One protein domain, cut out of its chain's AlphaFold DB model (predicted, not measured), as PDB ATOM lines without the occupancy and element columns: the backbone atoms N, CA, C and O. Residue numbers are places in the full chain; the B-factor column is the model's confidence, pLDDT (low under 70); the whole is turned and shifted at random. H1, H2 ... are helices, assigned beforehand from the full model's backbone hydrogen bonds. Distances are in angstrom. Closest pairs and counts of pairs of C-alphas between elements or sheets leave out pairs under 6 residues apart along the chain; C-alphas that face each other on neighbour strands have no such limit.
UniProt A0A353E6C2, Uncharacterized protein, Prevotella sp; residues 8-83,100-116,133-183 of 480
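Overview. This is residues 8 to 83, 100 to 116 and 133 to 183 of the 480 residues of an uncharacterized protein of Prevotella sp (UniProt A0A353E6C2). The model is a loose L: the long helices H2 and H7 lie side by side and, with H1 folded back along H2, make the long arm, while the smaller pair H5 and H6 makes the short arm, set crosswise beyond the end where H2 and H7 begin. The short H3 packs on H7, and H4 follows it, both on the side towards H1. The printed part has 144 residues with seven named helices, H1 to H7 in order along the chain, and no named strand; the class is all helix. The whole is loose, with a radius of gyration of the C-alphas of 18.9 A, and elongated, spanning 56 by 36 by 23 A.

Arrangement. H1, residues 8 to 22, and H2, residues 30 to 57, form a helical hairpin: they touch, closest at the C-alphas of Cys 22 and Asn 33, 5.9 A apart, at a shallow tilt of 22 degrees, opposite ways. H3, residues 69 to 72, is close to H1 but not clearly touching, with the C-alphas of Leu 12 and Trp 72 7.9 A apart. H4, residues 75 to 79, is also close to H1 but not clearly touching; their closest C-alphas, those of Met 16 and Trp 78, are 7.1 A apart. H5, residues 102 to 111, touches H6, residues 135 to 149, closest at the C-alphas of Val 106 and Arg 142, 6.3 A apart; they run opposite ways at a tilt of 36 degrees, only just steep. H2 and H6 are near each other. H7, residues 156 to 182, is the hub, touching three helices. It touches H2 at a shallow tilt of 19 degrees, the same way, with the C-alphas of Gly 45 and Leu 170 closest at 4.1 A. With residues 171 to 178 alone it touches H3, closest at the C-alphas of Tyr 69 and Leu 174, 5.4 A apart. With residues 167 to 171 alone it only just touches H4, over 3 pairs of C-alphas within 8 A, the closest being Pro 75 and Cys 171 at 6.4 A. H1 and H7 are apart, as are H5 and H7. Every O i to N i+4 pair is within hydrogen-bond range in H1, H4, H5, H6 and H7, and 23 of 24 are in H2; H3 is too short for such a pair.

Along the chain. H1 begins at C-alpha 8, (64.474, 0.578, -10.492), and is 21.1 A long. H2 measures 41.0 A and ends at C-alpha 57, (71.599, 16.490, -18.570). H6 measures 21.1 A. H7 measures 38.6 A and ends at C-alpha 182, (74.433, 4.240, -26.303).

Size, cuts and confidence. The two C-alphas farthest apart, those of Glu 100 and Ser 183, are 59.0 A apart. Residues 84 to 99 are cut out, with 31.9 A between C-alphas 83 and 100, and residues 117 to 132, with 6.2 A between C-alphas 116 and 133. The link from H2 to H3 is long. Mean pLDDT of the printed part is 77.0; 44 residues are under 70, among them residues 100 to 116 and 142 to 155.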
ATOM      1  N   TYR A   8      64.987   0.571  -9.124       87.56
ATOM      2  CA  TYR A   8      64.474   0.578 -10.492       87.56
ATOM      3  C   TYR A   8      64.130  -0.832 -10.967       87.56
ATOM      4  O   TYR A   8      63.011  -1.053 -11.434       87.56
ATOM      5  N   LEU A   9      65.041  -1.793 -10.777       88.94
ATOM      6  CA  LEU A   9      64.770  -3.193 -11.097       88.94
ATOM      7  C   LEU A   9      63.644  -3.754 -10.220       88.94
ATOM      8  O   LEU A   9      62.732  -4.386 -10.745       88.94
ATOM      9  N   ARG A  10      63.645  -3.454  -8.910       86.62
ATOM     10  CA  ARG A  10      62.559  -3.870  -7.998       86.62
ATOM     11  C   ARG A  10      61.194  -3.363  -8.460       86.62
ATOM     12  O   ARG A  10      60.232  -4.125  -8.432       86.62
ATOM     13  N   ASN A  11      61.106  -2.103  -8.898       86.31
ATOM     14  CA  ASN A  11      59.860  -1.543  -9.423       86.31
ATOM     15  C   ASN A  11      59.398  -2.300 -10.684       86.31
ATOM     16  O   ASN A  11      58.261  -2.762 -10.738       86.31
ATOM     17  N   LEU A  12      60.291  -2.527 -11.655       89.12
ATOM     18  CA  LEU A  12      59.958  -3.267 -12.882       89.12
ATOM     19  C   LEU A  12      59.515  -4.713 -12.607       89.12
ATOM     20  O   LEU A  12      58.535  -5.178 -13.188       89.12
ATOM     21  N   GLU A  13      60.193  -5.415 -11.699       88.19
ATOM     22  CA  GLU A  13      59.827  -6.776 -11.295       88.19
ATOM     23  C   GLU A  13      58.478  -6.820 -10.569       88.19
ATOM     24  O   GLU A  13      57.648  -7.682 -10.868       88.19
ATOM     25  N   MET A  14      58.227  -5.872  -9.660       84.94
ATOM     26  CA  MET A  14      56.945  -5.747  -8.968       84.94
ATOM     27  C   MET A  14      55.815  -5.458  -9.958       84.94
ATOM     28  O   MET A  14      54.780  -6.119  -9.919       84.94
ATOM     29  N   LEU A  15      56.028  -4.532 -10.896       87.75
ATOM     30  CA  LEU A  15      55.054  -4.204 -11.932       87.75
ATOM     31  C   LEU A  15      54.755  -5.408 -12.833       87.75
ATOM     32  O   LEU A  15      53.595  -5.661 -13.155       87.75
ATOM     33  N   MET A  16      55.777  -6.185 -13.197       87.00
ATOM     34  CA  MET A  16      55.618  -7.424 -13.961       87.00
ATOM     35  C   MET A  16      54.823  -8.477 -13.182       87.00
ATOM     36  O   MET A  16      53.977  -9.162 -13.755       87.00
ATOM     37  N   GLN A  17      55.053  -8.600 -11.873       83.50
ATOM     38  CA  GLN A  17      54.293  -9.521 -11.031       83.50
ATOM     39  C   GLN A  17      52.822  -9.095 -10.904       83.50
ATOM     40  O   GLN A  17      51.925  -9.937 -11.009       83.50
ATOM     41  N   THR A  18      52.556  -7.795 -10.756       80.75
ATOM     42  CA  THR A  18      51.192  -7.249 -10.772       80.75
ATOM     43  C   THR A  18      50.529  -7.502 -12.124       80.75
ATOM     44  O   THR A  18      49.413  -8.013 -12.168       80.75
ATOM     45  N   TYR A  19      51.239  -7.258 -13.231       84.06
ATOM     46  CA  TYR A  19      50.753  -7.537 -14.585       84.06
ATOM     47  C   TYR A  19      50.347  -9.009 -14.756       84.06
ATOM     48  O   TYR A  19      49.229  -9.295 -15.181       84.06
ATOM     49  N   LYS A  20      51.208  -9.950 -14.340       81.19
ATOM     50  CA  LYS A  20      50.907 -11.394 -14.340       81.19
ATOM     51  C   LYS A  20      49.653 -11.729 -13.544       81.19
ATOM     52  O   LYS A  20      48.828 -12.509 -14.006       81.19
ATOM     53  N   THR A  21      49.509 -11.134 -12.363       75.81
ATOM     54  CA  THR A  21      48.391 -11.410 -11.452       75.81
ATOM     55  C   THR A  21      47.069 -10.890 -12.023       75.81
ATOM     56  O   THR A  21      46.070 -11.602 -12.005       75.81
ATOM     57  N   CYS A  22      47.058  -9.685 -12.601       76.12
ATOM     58  CA  CYS A  22      45.862  -9.081 -13.205       76.12
ATOM     59  C   CYS A  22      45.346  -9.834 -14.446       76.12
ATOM     60  O   CYS A  22      44.154  -9.770 -14.754       76.12
ATOM     61  N   TYR A  23      46.236 -10.519 -15.171       73.12
ATOM     62  CA  TYR A  23      45.904 -11.290 -16.374       73.12
ATOM     63  C   TYR A  23      45.943 -12.820 -16.169       73.12
ATOM     64  O   TYR A  23      45.777 -13.553 -17.142       73.12
ATOM     65  N   GLY A  24      46.152 -13.297 -14.937       67.44
ATOM     66  CA  GLY A  24      46.100 -14.710 -14.534       67.44
ATOM     67  C   GLY A  24      44.895 -15.020 -13.634       67.44
ATOM     68  O   GLY A  24      43.847 -14.390 -13.775       67.44
ATOM     69  N   ASP A  25      45.048 -15.965 -12.698       57.62
ATOM     70  CA  ASP A  25      44.027 -16.310 -11.694       57.62
ATOM     71  C   ASP A  25      43.933 -15.214 -10.621       57.62
ATOM     72  O   ASP A  25      44.527 -15.297  -9.543       57.62
ATOM     73  N   CYS A  26      43.224 -14.131 -10.931       59.59
ATOM     74  CA  CYS A  26      43.028 -13.042  -9.984       59.59
ATOM     75  C   CYS A  26      41.969 -13.403  -8.929       59.59
ATOM     76  O   CYS A  26      40.849 -13.796  -9.257       59.59
ATOM     77  N   VAL A  27      42.292 -13.194  -7.650       53.69
ATOM     78  CA  VAL A  27      41.316 -13.205  -6.549       53.69
ATOM     79  C   VAL A  27      40.760 -11.781  -6.397       53.69
ATOM     80  O   VAL A  27      41.531 -10.844  -6.200       53.69
ATOM     81  N   GLY A  28      39.440 -11.593  -6.516       61.78
ATOM     82  CA  GLY A  28      38.767 -10.284  -6.391       61.78
ATOM     83  C   GLY A  28      38.240  -9.695  -7.711       61.78
ATOM     84  O   GLY A  28      38.202 -10.375  -8.734       61.78
ATOM     85  N   ASP A  29      37.798  -8.428  -7.691       66.69
ATOM     86  CA  ASP A  29      37.254  -7.756  -8.884       66.69
ATOM     87  C   ASP A  29      38.371  -7.420  -9.885       66.69
ATOM     88  O   ASP A  29      39.239  -6.570  -9.652       66.69
ATOM     89  N   ARG A  30      38.325  -8.090 -11.037       70.31
ATOM     90  CA  ARG A  30      39.274  -7.935 -12.143       70.31
ATOM     91  C   ARG A  30      39.386  -6.490 -12.638       70.31
ATOM     92  O   ARG A  30      40.478  -6.068 -13.013       70.31
ATOM     93  N   THR A  31      38.294  -5.732 -12.609       70.75
ATOM     94  CA  THR A  31      38.233  -4.328 -13.046       70.75
ATOM     95  C   THR A  31      39.073  -3.447 -12.128       70.75
ATOM     96  O   THR A  31      39.893  -2.659 -12.598       70.75
ATOM     97  N   ILE A  32      38.930  -3.634 -10.813       71.25
ATOM     98  CA  ILE A  32      39.683  -2.894  -9.793       71.25
ATOM     99  C   ILE A  32      41.175  -3.228  -9.895       71.25
ATOM    100  O   ILE A  32      42.006  -2.324  -9.939       71.25
ATOM    101  N   ASN A  33      41.518  -4.510 -10.039       73.88
ATOM    102  CA  ASN A  33      42.908  -4.939 -10.206       73.88
ATOM    103  C   ASN A  33      43.556  -4.342 -11.469       73.88
ATOM    104  O   ASN A  33      44.710  -3.913 -11.433       73.88
ATOM    105  N   LYS A  34      42.819  -4.273 -12.585       78.44
ATOM    106  CA  LYS A  34      43.282  -3.632 -13.827       78.44
ATOM    107  C   LYS A  34      43.444  -2.117 -13.684       78.44
ATOM    108  O   LYS A  34      44.421  -1.570 -14.190       78.44
ATOM    109  N   LEU A  35      42.546  -1.445 -12.965       76.38
ATOM    110  CA  LEU A  35      42.679  -0.020 -12.646       76.38
ATOM    111  C   LEU A  35      43.932   0.257 -11.803       76.38
ATOM    112  O   LEU A  35      44.701   1.159 -12.134       76.38
ATOM    113  N   SER A  36      44.189  -0.544 -10.766       77.62
ATOM    114  CA  SER A  36      45.408  -0.426  -9.957       77.62
ATOM    115  C   SER A  36      46.673  -0.648 -10.789       77.62
ATOM    116  O   SER A  36      47.616   0.134 -10.689       77.62
ATOM    117  N   LEU A  37      46.684  -1.663 -11.660       82.94
ATOM    118  CA  LEU A  37      47.796  -1.905 -12.583       82.94
ATOM    119  C   LEU A  37      48.028  -0.718 -13.525       82.94
ATOM    120  O   LEU A  37      49.173  -0.314 -13.713       82.94
ATOM    121  N   LEU A  38      46.963  -0.153 -14.101       81.81
ATOM    122  CA  LEU A  38      47.050   1.006 -14.990       81.81
ATOM    123  C   LEU A  38      47.725   2.197 -14.300       81.81
ATOM    124  O   LEU A  38      48.613   2.807 -14.894       81.81
ATOM    125  N   ILE A  39      47.334   2.501 -13.058       77.38
ATOM    126  CA  ILE A  39      47.900   3.612 -12.277       77.38
ATOM    127  C   ILE A  39      49.401   3.395 -12.056       77.38
ATOM    128  O   ILE A  39      50.204   4.226 -12.472       77.38
ATOM    129  N   VAL A  40      49.793   2.251 -11.487       78.38
ATOM    130  CA  VAL A  40      51.204   1.981 -11.154       78.38
ATOM    131  C   VAL A  40      52.073   1.899 -12.417       78.38
ATOM    132  O   VAL A  40      53.230   2.329 -12.420       78.38
ATOM    133  N   MET A  41      51.526   1.384 -13.522       83.38
ATOM    134  CA  MET A  41      52.216   1.335 -14.813       83.38
ATOM    135  C   MET A  41      52.418   2.729 -15.410       83.38
ATOM    136  O   MET A  41      53.489   3.014 -15.949       83.38
ATOM    137  N   PHE A  42      51.415   3.600 -15.297       79.56
ATOM    138  CA  PHE A  42      51.508   4.990 -15.730       79.56
ATOM    139  C   PHE A  42      52.543   5.767 -14.906       79.56
ATOM    140  O   PHE A  42      53.456   6.348 -15.489       79.56
ATOM    141  N   GLU A  43      52.470   5.692 -13.574       80.94
ATOM    142  CA  GLU A  43      53.430   6.328 -12.657       80.94
ATOM    143  C   GLU A  43      54.867   5.858 -12.922       80.94
ATOM    144  O   GLU A  43      55.803   6.658 -12.968       80.94
ATOM    145  N   SER A  44      55.048   4.557 -13.167       84.19
ATOM    146  CA  SER A  44      56.353   4.001 -13.536       84.19
ATOM    147  C   SER A  44      56.843   4.555 -14.874       84.19
ATOM    148  O   SER A  44      58.019   4.901 -15.002       84.19
ATOM    149  N   GLY A  45      55.956   4.679 -15.865       83.56
ATOM    150  CA  GLY A  45      56.268   5.296 -17.154       83.56
ATOM    151  C   GLY A  45      56.745   6.743 -17.010       83.56
ATOM    152  O   GLY A  45      57.788   7.096 -17.563       83.56
ATOM    153  N   GLU A  46      56.041   7.556 -16.220       84.94
ATOM    154  CA  GLU A  46      56.431   8.946 -15.941       84.94
ATOM    155  C   GLU A  46      57.768   9.032 -15.195       84.94
ATOM    156  O   GLU A  46      58.634   9.834 -15.559       84.94
ATOM    157  N   MET A  47      57.980   8.167 -14.197       88.56
ATOM    158  CA  MET A  47      59.243   8.085 -13.461       88.56
ATOM    159  C   MET A  47      60.422   7.814 -14.406       88.56
ATOM    160  O   MET A  47      61.419   8.540 -14.366       88.56
ATOM    161  N   PHE A  48      60.328   6.799 -15.274       89.19
ATOM    162  CA  PHE A  48      61.399   6.479 -16.226       89.19
ATOM    163  C   PHE A  48      61.576   7.554 -17.300       89.19
ATOM    164  O   PHE A  48      62.701   7.808 -17.734       89.19
ATOM    165  N   GLU A  49      60.513   8.251 -17.697       89.50
ATOM    166  CA  GLU A  49      60.639   9.393 -18.598       89.50
ATOM    167  C   GLU A  49      61.386  10.566 -17.946       89.50
ATOM    168  O   GLU A  49      62.234  11.191 -18.593       89.50
ATOM    169  N   GLN A  50      61.139  10.837 -16.663       88.88
ATOM    170  CA  GLN A  50      61.886  11.846 -15.916       88.88
ATOM    171  C   GLN A  50      63.354  11.444 -15.739       88.88
ATOM    172  O   GLN A  50      64.243  12.278 -15.907       88.88
ATOM    173  N   ILE A  51      63.629  10.162 -15.481       88.50
ATOM    174  CA  ILE A  51      64.999   9.631 -15.445       88.50
ATOM    175  C   ILE A  51      65.689   9.835 -16.793       88.50
ATOM    176  O   ILE A  51      66.821  10.306 -16.822       88.50
ATOM    177  N   ALA A  52      65.014   9.553 -17.910       88.88
ATOM    178  CA  ALA A  52      65.574   9.767 -19.242       88.88
ATOM    179  C   ALA A  52      65.917  11.245 -19.499       88.88
ATOM    180  O   ALA A  52      66.940  11.541 -20.113       88.88
ATOM    181  N   LYS A  53      65.083  12.185 -19.032       88.56
ATOM    182  CA  LYS A  53      65.380  13.627 -19.114       88.56
ATOM    183  C   LYS A  53      66.616  13.975 -18.286       88.56
ATOM    184  O   LYS A  53      67.551  14.557 -18.824       88.56
ATOM    185  N   ASN A  54      66.655  13.531 -17.030       86.94
ATOM    186  CA  ASN A  54      67.776  13.791 -16.131       86.94
ATOM    187  C   ASN A  54      69.085  13.183 -16.656       86.94
ATOM    188  O   ASN A  54      70.117  13.834 -16.571       86.94
ATOM    189  N   LEU A  55      69.042  11.978 -17.235       86.06
ATOM    190  CA  LEU A  55      70.216  11.285 -17.776       86.06
ATOM    191  C   LEU A  55      70.875  12.052 -18.930       86.06
ATOM    192  O   LEU A  55      72.090  12.012 -19.103       86.06
ATOM    193  N   LYS A  56      70.062  12.750 -19.728       84.44
ATOM    194  CA  LYS A  56      70.537  13.577 -20.840       84.44
ATOM    195  C   LYS A  56      71.320  14.800 -20.355       84.44
ATOM    196  O   LYS A  56      72.196  15.285 -21.064       84.44
ATOM    197  N   GLU A  57      70.981  15.305 -19.173       85.00
ATOM    198  CA  GLU A  57      71.599  16.490 -18.570       85.00
ATOM    199  C   GLU A  57      72.727  16.123 -17.602       85.00
ATOM    200  O   GLU A  57      73.676  16.882 -17.444       85.00
ATOM    201  N   ASN A  58      72.641  14.950 -16.971       84.62
ATOM    202  CA  ASN A  58      73.588  14.442 -15.991       84.62
ATOM    203  C   ASN A  58      73.767  12.940 -16.214       84.62
ATOM    204  O   ASN A  58      72.816  12.177 -16.065       84.62
ATOM    205  N   LEU A  59      74.982  12.487 -16.533       84.06
ATOM    206  CA  LEU A  59      75.248  11.052 -16.610       84.06
ATOM    207  C   LEU A  59      75.121  10.436 -15.213       84.06
ATOM    208  O   LEU A  59      75.922  10.722 -14.327       84.06
ATOM    209  N   ILE A  60      74.113   9.589 -15.022       78.56
ATOM    210  CA  ILE A  60      73.854   8.884 -13.766       78.56
ATOM    211  C   ILE A  60      74.134   7.407 -14.019       78.56
ATOM    212  O   ILE A  60      73.472   6.790 -14.848       78.56
ATOM    213  N   ILE A  61      75.113   6.833 -13.318       77.94
ATOM    214  CA  ILE A  61      75.473   5.417 -13.492       77.94
ATOM    215  C   ILE A  61      74.600   4.470 -12.659       77.94
ATOM    216  O   ILE A  61      74.352   3.341 -13.070       77.94
ATOM    217  N   ASP A  62      74.048   4.949 -11.540       74.06
ATOM    218  CA  ASP A  62      73.285   4.121 -10.594       74.06
ATOM    219  C   ASP A  62      71.982   3.561 -11.163       74.06
ATOM    220  O   ASP A  62      71.498   2.524 -10.713       74.06
ATOM    221  N   ILE A  63      71.415   4.231 -12.168       76.25
ATOM    222  CA  ILE A  63      70.175   3.785 -12.809       76.25
ATOM    223  C   ILE A  63      70.382   2.541 -13.681       76.25
ATOM    224  O   ILE A  63      69.417   1.837 -13.953       76.25
ATOM    225  N   ASP A  64      71.604   2.271 -14.149       78.38
ATOM    226  CA  ASP A  64      71.889   1.208 -15.128       78.38
ATOM    227  C   ASP A  64      72.711   0.053 -14.532       78.38
ATOM    228  O   ASP A  64      73.195  -0.800 -15.278       78.38
ATOM    229  N   ARG A  65      72.858  -0.002 -13.199       80.75
ATOM    230  CA  ARG A  65      73.644  -1.047 -12.518       80.75
ATOM    231  C   ARG A  65      73.134  -2.455 -12.841       80.75
ATOM    232  O   ARG A  65      73.918  -3.300 -13.247       80.75
ATOM    233  N   ASP A  66      71.825  -2.684 -12.736       83.56
ATOM    234  CA  ASP A  66      71.212  -4.020 -12.840       83.56
ATOM    235  C   ASP A  66      69.996  -4.093 -13.786       83.56
ATOM    236  O   ASP A  66      69.408  -5.159 -13.974       83.56
ATOM    237  N   VAL A  67      69.614  -2.978 -14.418       87.44
ATOM    238  CA  VAL A  67      68.470  -2.930 -15.337       87.44
ATOM    239  C   VAL A  67      68.912  -3.237 -16.769       87.44
ATOM    240  O   VAL A  67      69.809  -2.604 -17.324       87.44
ATOM    241  N   ASP A  68      68.239  -4.198 -17.404       89.94
ATOM    242  CA  ASP A  68      68.347  -4.467 -18.841       89.94
ATOM    243  C   ASP A  68      67.245  -3.716 -19.603       89.94
ATOM    244  O   ASP A  68      66.143  -4.227 -19.831       89.94
ATOM    245  N   TYR A  69      67.532  -2.475 -19.989       90.88
ATOM    246  CA  TYR A  69      66.578  -1.620 -20.698       90.88
ATOM    247  C   TYR A  69      66.158  -2.166 -22.069       90.88
ATOM    248  O   TYR A  69      65.047  -1.878 -22.521       90.88
ATOM    249  N   ILE A  70      66.996  -2.981 -22.721       89.69
ATOM    250  CA  ILE A  70      66.655  -3.625 -23.994       89.69
ATOM    251  C   ILE A  70      65.592  -4.693 -23.751       89.69
ATOM    252  O   ILE A  70      64.597  -4.746 -24.475       89.69
ATOM    253  N   LYS A  71      65.779  -5.534 -22.731       92.00
ATOM    254  CA  LYS A  71      64.811  -6.569 -22.360       92.00
ATOM    255  C   LYS A  71      63.508  -5.953 -21.859       92.00
ATOM    256  O   LYS A  71      62.445  -6.278 -22.381       92.00
ATOM    257  N   TRP A  72      63.571  -5.056 -20.879       91.44
ATOM    258  CA  TRP A  72      62.378  -4.467 -20.260       91.44
ATOM    259  C   TRP A  72      61.642  -3.481 -21.178       91.44
ATOM    260  O   TRP A  72      60.433  -3.301 -21.047       91.44
ATOM    261  N   GLY A  73      62.349  -2.876 -22.136       91.94
ATOM    262  CA  GLY A  73      61.782  -1.967 -23.130       91.94
ATOM    263  C   GLY A  73      61.056  -2.651 -24.293       91.94
ATOM    264  O   GLY A  73      60.531  -1.953 -25.156       91.94
ATOM    265  N   LYS A  74      61.031  -3.987 -24.367       92.94
ATOM    266  CA  LYS A  74      60.299  -4.739 -25.398       92.94
ATOM    267  C   LYS A  74      58.884  -5.069 -24.920       92.94
ATOM    268  O   LYS A  74      58.763  -5.775 -23.919       92.94
ATOM    269  N   PRO A  75      57.819  -4.632 -25.617       88.69
ATOM    270  CA  PRO A  75      56.446  -5.032 -25.297       88.69
ATOM    271  C   PRO A  75      56.260  -6.554 -25.228       88.69
ATOM    272  O   PRO A  75      55.475  -7.046 -24.421       88.69
ATOM    273  N   GLU A  76      57.010  -7.306 -26.034       88.19
ATOM    274  CA  GLU A  76      56.980  -8.771 -26.081       88.19
ATOM    275  C   GLU A  76      57.322  -9.385 -24.719       88.19
ATOM    276  O   GLU A  76      56.610 -10.276 -24.261       88.19
ATOM    277  N   THR A  77      58.312  -8.828 -24.011       87.31
ATOM    278  CA  THR A  77      58.701  -9.251 -22.654       87.31
ATOM    279  C   THR A  77      57.526  -9.198 -21.676       87.31
ATOM    280  O   THR A  77      57.430 -10.019 -20.767       87.31
ATOM    281  N   TRP A  78      56.611  -8.244 -21.846       86.19
ATOM    282  CA  TRP A  78      55.417  -8.106 -21.009       86.19
ATOM    283  C   TRP A  78      54.300  -9.040 -21.474       86.19
ATOM    284  O   TRP A  78      53.703  -9.749 -20.665       86.19
ATOM    285  N   MET A  79      54.058  -9.102 -22.784       82.06
ATOM    286  CA  MET A  79      52.987  -9.910 -23.369       82.06
ATOM    287  C   MET A  79      53.206 -11.420 -23.214       82.06
ATOM    288  O   MET A  79      52.235 -12.145 -23.013       82.06
ATOM    289  N   GLU A  80      54.449 -11.907 -23.246       78.44
ATOM    290  CA  GLU A  80      54.785 -13.320 -22.987       78.44
ATOM    291  C   GLU A  80      54.341 -13.789 -21.594       78.44
ATOM    292  O   GLU A  80      54.044 -14.962 -21.383       78.44
ATOM    293  N   ASN A  81      54.263 -12.855 -20.646       70.75
ATOM    294  CA  ASN A  81      53.872 -13.106 -19.267       70.75
ATOM    295  C   ASN A  81      52.362 -12.939 -19.029       70.75
ATOM    296  O   ASN A  81      51.885 -13.154 -17.912       70.75
ATOM    297  N   LYS A  82      51.593 -12.597 -20.070       69.81
ATOM    298  CA  LYS A  82      50.133 -12.664 -20.053       69.81
ATOM    299  C   LYS A  82      49.742 -14.146 -20.073       69.81
ATOM    300  O   LYS A  82      49.949 -14.823 -21.078       69.81
ATOM    301  N   SER A  83      49.230 -14.676 -18.957       56.19
ATOM    302  CA  SER A  83      48.831 -16.089 -18.868       56.19
ATOM    303  C   SER A  83      47.885 -16.458 -20.017       56.19
ATOM    304  O   SER A  83      46.852 -15.820 -20.213       56.19
ATOM    305  N   GLU A 100      22.437  -6.865  -5.162       37.38
ATOM    306  CA  GLU A 100      21.526  -5.967  -5.834       37.38
ATOM    307  C   GLU A 100      22.103  -4.556  -5.712       37.38
ATOM    308  O   GLU A 100      22.168  -3.977  -4.628       37.38
ATOM    309  N   LYS A 101      22.453  -4.025  -6.885       48.97
ATOM    310  CA  LYS A 101      22.720  -2.627  -7.212       48.97
ATOM    311  C   LYS A 101      24.131  -2.139  -6.881       48.97
ATOM    312  O   LYS A 101      24.482  -1.907  -5.729       48.97
ATOM    313  N   ASP A 102      24.856  -1.787  -7.940       50.59
ATOM    314  CA  ASP A 102      26.050  -0.927  -7.930       50.59
ATOM    315  C   ASP A 102      25.856   0.348  -7.074       50.59
ATOM    316  O   ASP A 102      26.811   0.886  -6.516       50.59
ATOM    317  N   SER A 103      24.602   0.786  -6.863       50.78
ATOM    318  CA  SER A 103      24.256   1.870  -5.937       50.78
ATOM    319  C   SER A 103      24.614   1.586  -4.474       50.78
ATOM    320  O   SER A 103      24.921   2.522  -3.745       50.78
ATOM    321  N   VAL A 104      24.571   0.330  -4.010       54.03
ATOM    322  CA  VAL A 104      24.858  -0.035  -2.610       54.03
ATOM    323  C   VAL A 104      26.349   0.120  -2.303       54.03
ATOM    324  O   VAL A 104      26.697   0.661  -1.261       54.03
ATOM    325  N   PHE A 105      27.236  -0.257  -3.228       58.44
ATOM    326  CA  PHE A 105      28.682  -0.082  -3.051       58.44
ATOM    327  C   PHE A 105      29.087   1.400  -3.013       58.44
ATOM    328  O   PHE A 105      29.840   1.814  -2.132       58.44
ATOM    329  N   VAL A 106      28.553   2.218  -3.928       58.06
ATOM    330  CA  VAL A 106      28.856   3.660  -3.976       58.06
ATOM    331  C   VAL A 106      28.289   4.395  -2.764       58.06
ATOM    332  O   VAL A 106      28.967   5.256  -2.198       58.06
ATOM    333  N   ASN A 107      27.080   4.032  -2.325       60.03
ATOM    334  CA  ASN A 107      26.493   4.581  -1.106       60.03
ATOM    335  C   ASN A 107      27.346   4.215   0.114       60.03
ATOM    336  O   ASN A 107      27.805   5.125   0.796       60.03
ATOM    337  N   ASN A 108      27.716   2.940   0.278       60.28
ATOM    338  CA  ASN A 108      28.582   2.490   1.372       60.28
ATOM    339  C   ASN A 108      29.951   3.201   1.384       60.28
ATOM    340  O   ASN A 108      30.416   3.619   2.439       60.28
ATOM    341  N   MET A 109      30.591   3.397   0.223       59.78
ATOM    342  CA  MET A 109      31.861   4.138   0.123       59.78
ATOM    343  C   MET A 109      31.706   5.626   0.453       59.78
ATOM    344  O   MET A 109      32.619   6.232   1.013       59.78
ATOM    345  N   THR A 110      30.558   6.230   0.135       61.59
ATOM    346  CA  THR A 110      30.294   7.626   0.519       61.59
ATOM    347  C   THR A 110      29.965   7.753   2.006       61.59
ATOM    348  O   THR A 110      30.293   8.767   2.622       61.59
ATOM    349  N   ASP A 111      29.338   6.737   2.593       63.19
ATOM    350  CA  ASP A 111      28.941   6.728   4.002       63.19
ATOM    351  C   ASP A 111      30.150   6.603   4.947       63.19
ATOM    352  O   ASP A 111      30.073   7.009   6.104       63.19
ATOM    353  N   ILE A 112      31.298   6.137   4.438       65.81
ATOM    354  CA  ILE A 112      32.592   6.123   5.146       65.81
ATOM    355  C   ILE A 112      33.264   7.516   5.142       65.81
ATOM    356  O   ILE A 112      34.170   7.774   5.937       65.81
ATOM    357  N   LEU A 113      32.832   8.452   4.282       64.88
ATOM    358  CA  LEU A 113      33.412   9.798   4.234       64.88
ATOM    359  C   LEU A 113      33.009  10.631   5.469       64.88
ATOM    360  O   LEU A 113      31.839  10.613   5.869       64.88
ATOM    361  N   PRO A 114      33.921  11.455   6.026       64.06
ATOM    362  CA  PRO A 114      33.669  12.260   7.226       64.06
ATOM    363  C   PRO A 114      32.497  13.224   7.014       64.06
ATOM    364  O   PRO A 114      32.495  13.897   5.979       64.06
ATOM    365  N   PRO A 115      31.516  13.298   7.941       61.44
ATOM    366  CA  PRO A 115      30.197  13.907   7.734       61.44
ATOM    367  C   PRO A 115      30.268  15.324   7.157       61.44
ATOM    368  O   PRO A 115      31.203  16.076   7.427       61.44
ATOM    369  N   THR A 116      29.271  15.692   6.346       57.84
ATOM    370  CA  THR A 116      29.203  17.029   5.739       57.84
ATOM    371  C   THR A 116      29.251  18.118   6.812       57.84
ATOM    372  O   THR A 116      28.562  17.978   7.829       57.84
ATOM    373  N   LEU A 133      34.611  17.101   3.622       59.81
ATOM    374  CA  LEU A 133      34.335  17.281   2.193       59.81
ATOM    375  C   LEU A 133      33.016  18.042   2.007       59.81
ATOM    376  O   LEU A 133      32.007  17.722   2.646       59.81
ATOM    377  N   THR A 134      33.010  19.026   1.111       71.62
ATOM    378  CA  THR A 134      31.800  19.752   0.701       71.62
ATOM    379  C   THR A 134      30.819  18.830  -0.037       71.62
ATOM    380  O   THR A 134      31.189  17.762  -0.532       71.62
ATOM    381  N   TYR A 135      29.553  19.249  -0.153       67.62
ATOM    382  CA  TYR A 135      28.543  18.519  -0.935       67.62
ATOM    383  C   TYR A 135      28.980  18.301  -2.392       67.62
ATOM    384  O   TYR A 135      28.880  17.189  -2.899       67.62
ATOM    385  N   ALA A 136      29.558  19.323  -3.031       71.81
ATOM    386  CA  ALA A 136      30.049  19.228  -4.404       71.81
ATOM    387  C   ALA A 136      31.205  18.224  -4.555       71.81
ATOM    388  O   ALA A 136      31.271  17.493  -5.542       71.81
ATOM    389  N   GLU A 137      32.112  18.151  -3.578       69.56
ATOM    390  CA  GLU A 137      33.222  17.191  -3.588       69.56
ATOM    391  C   GLU A 137      32.746  15.755  -3.345       69.56
ATOM    392  O   GLU A 137      33.234  14.831  -3.997       69.56
ATOM    393  N   ARG A 138      31.757  15.561  -2.465       69.00
ATOM    394  CA  ARG A 138      31.110  14.258  -2.237       69.00
ATOM    395  C   ARG A 138      30.325  13.780  -3.454       69.00
ATOM    396  O   ARG A 138      30.432  12.609  -3.810       69.00
ATOM    397  N   ASP A 139      29.585  14.664  -4.113       69.81
ATOM    398  CA  ASP A 139      28.860  14.328  -5.341       69.81
ATOM    399  C   ASP A 139      29.824  14.030  -6.489       69.81
ATOM    400  O   ASP A 139      29.617  13.069  -7.230       69.81
ATOM    401  N   LYS A 140      30.935  14.770  -6.590       72.94
ATOM    402  CA  LYS A 140      32.012  14.457  -7.533       72.94
ATOM    403  C   LYS A 140      32.634  13.091  -7.237       72.94
ATOM    404  O   LYS A 140      32.805  12.310  -8.164       72.94
ATOM    405  N   PHE A 141      32.906  12.767  -5.972       70.69
ATOM    406  CA  PHE A 141      33.400  11.449  -5.561       70.69
ATOM    407  C   PHE A 141      32.413  10.333  -5.926       70.69
ATOM    408  O   PHE A 141      32.794   9.377  -6.599       70.69
ATOM    409  N   ARG A 142      31.130  10.481  -5.572       67.44
ATOM    410  CA  ARG A 142      30.056   9.545  -5.949       67.44
ATOM    411  C   ARG A 142      29.983   9.345  -7.453       67.44
ATOM    412  O   ARG A 142      29.925   8.213  -7.918       67.44
ATOM    413  N   TYR A 143      29.997  10.437  -8.209       68.38
ATOM    414  CA  TYR A 143      29.961  10.410  -9.665       68.38
ATOM    415  C   TYR A 143      31.181   9.685 -10.249       68.38
ATOM    416  O   TYR A 143      31.035   8.840 -11.128       68.38
ATOM    417  N   THR A 144      32.378   9.941  -9.717       66.44
ATOM    418  CA  THR A 144      33.609   9.255 -10.124       66.44
ATOM    419  C   THR A 144      33.558   7.756  -9.822       66.44
ATOM    420  O   THR A 144      33.847   6.966 -10.715       66.44
ATOM    421  N   ILE A 145      33.142   7.343  -8.621       65.19
ATOM    422  CA  ILE A 145      33.024   5.919  -8.260       65.19
ATOM    423  C   ILE A 145      31.943   5.225  -9.104       65.19
ATOM    424  O   ILE A 145      32.185   4.143  -9.632       65.19
ATOM    425  N   ASN A 146      30.790   5.870  -9.313       65.69
ATOM    426  CA  ASN A 146      29.742   5.357 -10.199       65.69
ATOM    427  C   ASN A 146      30.262   5.150 -11.626       65.69
ATOM    428  O   ASN A 146      29.992   4.116 -12.229       65.69
ATOM    429  N   ASN A 147      31.039   6.092 -12.164       66.44
ATOM    430  CA  ASN A 147      31.626   5.955 -13.497       66.44
ATOM    431  C   ASN A 147      32.681   4.843 -13.577       66.44
ATOM    432  O   ASN A 147      32.762   4.180 -14.606       66.44
ATOM    433  N   LEU A 148      33.466   4.628 -12.516       63.22
ATOM    434  CA  LEU A 148      34.489   3.575 -12.461       63.22
ATOM    435  C   LEU A 148      33.892   2.160 -12.405       63.22
ATOM    436  O   LEU A 148      34.531   1.219 -12.865       63.22
ATOM    437  N   ILE A 149      32.682   2.012 -11.860       62.34
ATOM    438  CA  ILE A 149      31.978   0.722 -11.730       62.34
ATOM    439  C   ILE A 149      30.997   0.499 -12.892       62.34
ATOM    440  O   ILE A 149      30.637  -0.634 -13.216       62.34
ATOM    441  N   ASN A 150      30.575   1.571 -13.567       64.81
ATOM    442  CA  ASN A 150      29.676   1.488 -14.708       64.81
ATOM    443  C   ASN A 150      30.361   0.804 -15.901       64.81
ATOM    444  O   ASN A 150      31.157   1.416 -16.614       64.81
ATOM    445  N   LYS A 151      29.962  -0.441 -16.181       62.38
ATOM    446  CA  LYS A 151      30.474  -1.260 -17.294       62.38
ATOM    447  C   LYS A 151      30.237  -0.664 -18.686       62.38
ATOM    448  O   LYS A 151      30.886  -1.089 -19.635       62.38
ATOM    449  N   ASN A 152      29.340   0.311 -18.836       62.75
ATOM    450  CA  ASN A 152      29.142   1.031 -20.100       62.75
ATOM    451  C   ASN A 152      30.131   2.195 -20.280       62.75
ATOM    452  O   ASN A 152      30.271   2.699 -21.391       62.75
ATOM    453  N   VAL A 153      30.801   2.625 -19.203       59.44
ATOM    454  CA  VAL A 153      31.784   3.723 -19.191       59.44
ATOM    455  C   VAL A 153      33.208   3.176 -19.040       59.44
ATOM    456  O   VAL A 153      34.088   3.558 -19.803       59.44
ATOM    457  N   PHE A 154      33.426   2.241 -18.112       61.12
ATOM    458  CA  PHE A 154      34.685   1.528 -17.894       61.12
ATOM    459  C   PHE A 154      34.464   0.025 -18.092       61.12
ATOM    460  O   PHE A 154      33.942  -0.665 -17.219       61.12
ATOM    461  N   ASN A 155      34.856  -0.492 -19.259       66.62
ATOM    462  CA  ASN A 155      34.800  -1.922 -19.562       66.62
ATOM    463  C   ASN A 155      36.196  -2.547 -19.672       66.62
ATOM    464  O   ASN A 155      37.208  -1.860 -19.823       66.62
ATOM    465  N   ASP A 156      36.229  -3.879 -19.618       70.06
ATOM    466  CA  ASP A 156      37.461  -4.673 -19.626       70.06
ATOM    467  C   ASP A 156      38.327  -4.408 -20.872       70.06
ATOM    468  O   ASP A 156      39.550  -4.374 -20.780       70.06
ATOM    469  N   GLN A 157      37.696  -4.146 -22.024       73.25
ATOM    470  CA  GLN A 157      38.387  -3.846 -23.283       73.25
ATOM    471  C   GLN A 157      39.054  -2.467 -23.266       73.25
ATOM    472  O   GLN A 157      40.185  -2.325 -23.729       73.25
ATOM    473  N   MET A 158      38.379  -1.454 -22.721       71.56
ATOM    474  CA  MET A 158      38.951  -0.120 -22.551       71.56
ATOM    475  C   MET A 158      40.105  -0.131 -21.553       71.56
ATOM    476  O   MET A 158      41.121   0.516 -21.803       71.56
ATOM    477  N   LEU A 159      39.984  -0.886 -20.459       76.25
ATOM    478  CA  LEU A 159      41.076  -1.060 -19.501       76.25
ATOM    479  C   LEU A 159      42.260  -1.798 -20.123       76.25
ATOM    480  O   LEU A 159      43.391  -1.349 -19.961       76.25
ATOM    481  N   ASP A 160      42.021  -2.862 -20.889       81.44
ATOM    482  CA  ASP A 160      43.079  -3.568 -21.617       81.44
ATOM    483  C   ASP A 160      43.791  -2.646 -22.611       81.44
ATOM    484  O   ASP A 160      45.020  -2.636 -22.669       81.44
ATOM    485  N   TYR A 161      43.038  -1.821 -23.343       78.56
ATOM    486  CA  TYR A 161      43.599  -0.825 -24.253       78.56
ATOM    487  C   TYR A 161      44.416   0.249 -23.516       78.56
ATOM    488  O   TYR A 161      45.513   0.612 -23.950       78.56
ATOM    489  N   ALA A 162      43.913   0.754 -22.387       78.62
ATOM    490  CA  ALA A 162      44.609   1.751 -21.577       78.62
ATOM    491  C   ALA A 162      45.894   1.182 -20.958       78.62
ATOM    492  O   ALA A 162      46.931   1.845 -20.996       78.62
ATOM    493  N   ILE A 163      45.849  -0.054 -20.449       84.19
ATOM    494  CA  ILE A 163      47.011  -0.766 -19.909       84.19
ATOM    495  C   ILE A 163      48.033  -1.024 -21.018       84.19
ATOM    496  O   ILE A 163      49.207  -0.738 -20.810       84.19
ATOM    497  N   ASP A 164      47.619  -1.490 -22.202       84.12
ATOM    498  CA  ASP A 164      48.530  -1.671 -23.345       84.12
ATOM    499  C   ASP A 164      49.191  -0.343 -23.745       84.12
ATOM    500  O   ASP A 164      50.401  -0.271 -23.961       84.12
ATOM    501  N   THR A 165      48.419   0.745 -23.756       84.62
ATOM    502  CA  THR A 165      48.938   2.087 -24.045       84.62
ATOM    503  C   THR A 165      49.954   2.544 -22.991       84.62
ATOM    504  O   THR A 165      51.021   3.051 -23.345       84.62
ATOM    505  N   ALA A 166      49.662   2.360 -21.699       85.12
ATOM    506  CA  ALA A 166      50.572   2.701 -20.604       85.12
ATOM    507  C   ALA A 166      51.844   1.834 -20.627       85.12
ATOM    508  O   ALA A 166      52.951   2.360 -20.508       85.12
ATOM    509  N   MET A 167      51.702   0.532 -20.884       90.56
ATOM    510  CA  MET A 167      52.808  -0.411 -21.060       90.56
ATOM    511  C   MET A 167      53.720   0.017 -22.211       90.56
ATOM    512  O   MET A 167      54.940   0.056 -22.051       90.56
ATOM    513  N   ARG A 168      53.154   0.392 -23.366       90.44
ATOM    514  CA  ARG A 168      53.927   0.901 -24.511       90.44
ATOM    515  C   ARG A 168      54.661   2.195 -24.178       90.44
ATOM    516  O   ARG A 168      55.805   2.349 -24.600       90.44
ATOM    517  N   LYS A 169      54.047   3.104 -23.412       90.50
ATOM    518  CA  LYS A 169      54.715   4.328 -22.933       90.50
ATOM    519  C   LYS A 169      55.894   4.010 -22.014       90.50
ATOM    520  O   LYS A 169      56.977   4.545 -22.235       90.50
ATOM    521  N   LEU A 170      55.716   3.105 -21.051       92.38
ATOM    522  CA  LEU A 170      56.802   2.618 -20.197       92.38
ATOM    523  C   LEU A 170      57.933   2.005 -21.035       92.38
ATOM    524  O   LEU A 170      59.091   2.391 -20.886       92.38
ATOM    525  N   CYS A 171      57.599   1.107 -21.966       93.75
ATOM    526  CA  CYS A 171      58.567   0.494 -22.876       93.75
ATOM    527  C   CYS A 171      59.345   1.553 -23.671       93.75
ATOM    528  O   CYS A 171      60.572   1.498 -23.744       93.75
ATOM    529  N   ALA A 172      58.653   2.557 -24.214       93.06
ATOM    530  CA  ALA A 172      59.275   3.657 -24.944       93.06
ATOM    531  C   ALA A 172      60.208   4.499 -24.055       93.06
ATOM    532  O   ALA A 172      61.289   4.883 -24.505       93.06
ATOM    533  N   ALA A 173      59.836   4.758 -22.797       92.88
ATOM    534  CA  ALA A 173      60.683   5.462 -21.837       92.88
ATOM    535  C   ALA A 173      61.965   4.671 -21.517       92.88
ATOM    536  O   ALA A 173      63.060   5.234 -21.553       92.88
ATOM    537  N   LEU A 174      61.858   3.358 -21.300       94.69
ATOM    538  CA  LEU A 174      63.010   2.475 -21.073       94.69
ATOM    539  C   LEU A 174      63.931   2.406 -22.303       94.69
ATOM    540  O   LEU A 174      65.145   2.557 -22.182       94.69
ATOM    541  N   GLN A 175      63.370   2.278 -23.508       94.00
ATOM    542  CA  GLN A 175      64.146   2.333 -24.753       94.00
ATOM    543  C   GLN A 175      64.824   3.694 -24.961       94.00
ATOM    544  O   GLN A 175      65.916   3.769 -25.524       94.00
ATOM    545  N   LYS A 176      64.192   4.790 -24.525       93.19
ATOM    546  CA  LYS A 176      64.787   6.131 -24.569       93.19
ATOM    547  C   LYS A 176      66.010   6.218 -23.657       93.19
ATOM    548  O   LYS A 176      67.009   6.790 -24.080       93.19
ATOM    549  N   ILE A 177      65.959   5.616 -22.466       91.94
ATOM    550  CA  ILE A 177      67.127   5.496 -21.579       91.94
ATOM    551  C   ILE A 177      68.249   4.732 -22.289       91.94
ATOM    552  O   ILE A 177      69.354   5.259 -22.386       91.94
ATOM    553  N   GLN A 178      67.953   3.567 -22.876       91.69
ATOM    554  CA  GLN A 178      68.950   2.791 -23.628       91.69
ATOM    555  C   GLN A 178      69.610   3.616 -24.741       91.69
ATOM    556  O   GLN A 178      70.833   3.664 -24.843       91.69
ATOM    557  N   LYS A 179      68.807   4.322 -25.546       91.56
ATOM    558  CA  LYS A 179      69.314   5.180 -26.629       91.56
ATOM    559  C   LYS A 179      70.229   6.289 -26.114       91.56
ATOM    560  O   LYS A 179      71.214   6.609 -26.770       91.56
ATOM    561  N   ILE A 180      69.908   6.886 -24.965       89.31
ATOM    562  CA  ILE A 180      70.765   7.902 -24.347       89.31
ATOM    563  C   ILE A 180      72.088   7.262 -23.914       89.31
ATOM    564  O   ILE A 180      73.143   7.797 -24.243       89.31
ATOM    565  N   ILE A 181      72.047   6.094 -23.270       87.62
ATOM    566  CA  ILE A 181      73.246   5.377 -22.814       87.62
ATOM    567  C   ILE A 181      74.183   5.025 -23.979       87.62
ATOM    568  O   ILE A 181      75.393   5.188 -23.862       87.62
ATOM    569  N   GLU A 182      73.641   4.582 -25.112       86.62
ATOM    570  CA  GLU A 182      74.433   4.240 -26.303       86.62
ATOM    571  C   GLU A 182      74.913   5.472 -27.085       86.62
ATOM    572  O   GLU A 182      75.860   5.395 -27.871       86.62
ATOM    573  N   SER A 183      74.261   6.620 -26.894       86.88
ATOM    574  CA  SER A 183      74.608   7.839 -27.616       86.88
ATOM    575  C   SER A 183      75.895   8.476 -27.095       86.88
ATOM    576  O   SER A 183      76.212   8.462 -25.905       86.88
TER     577      SER A 183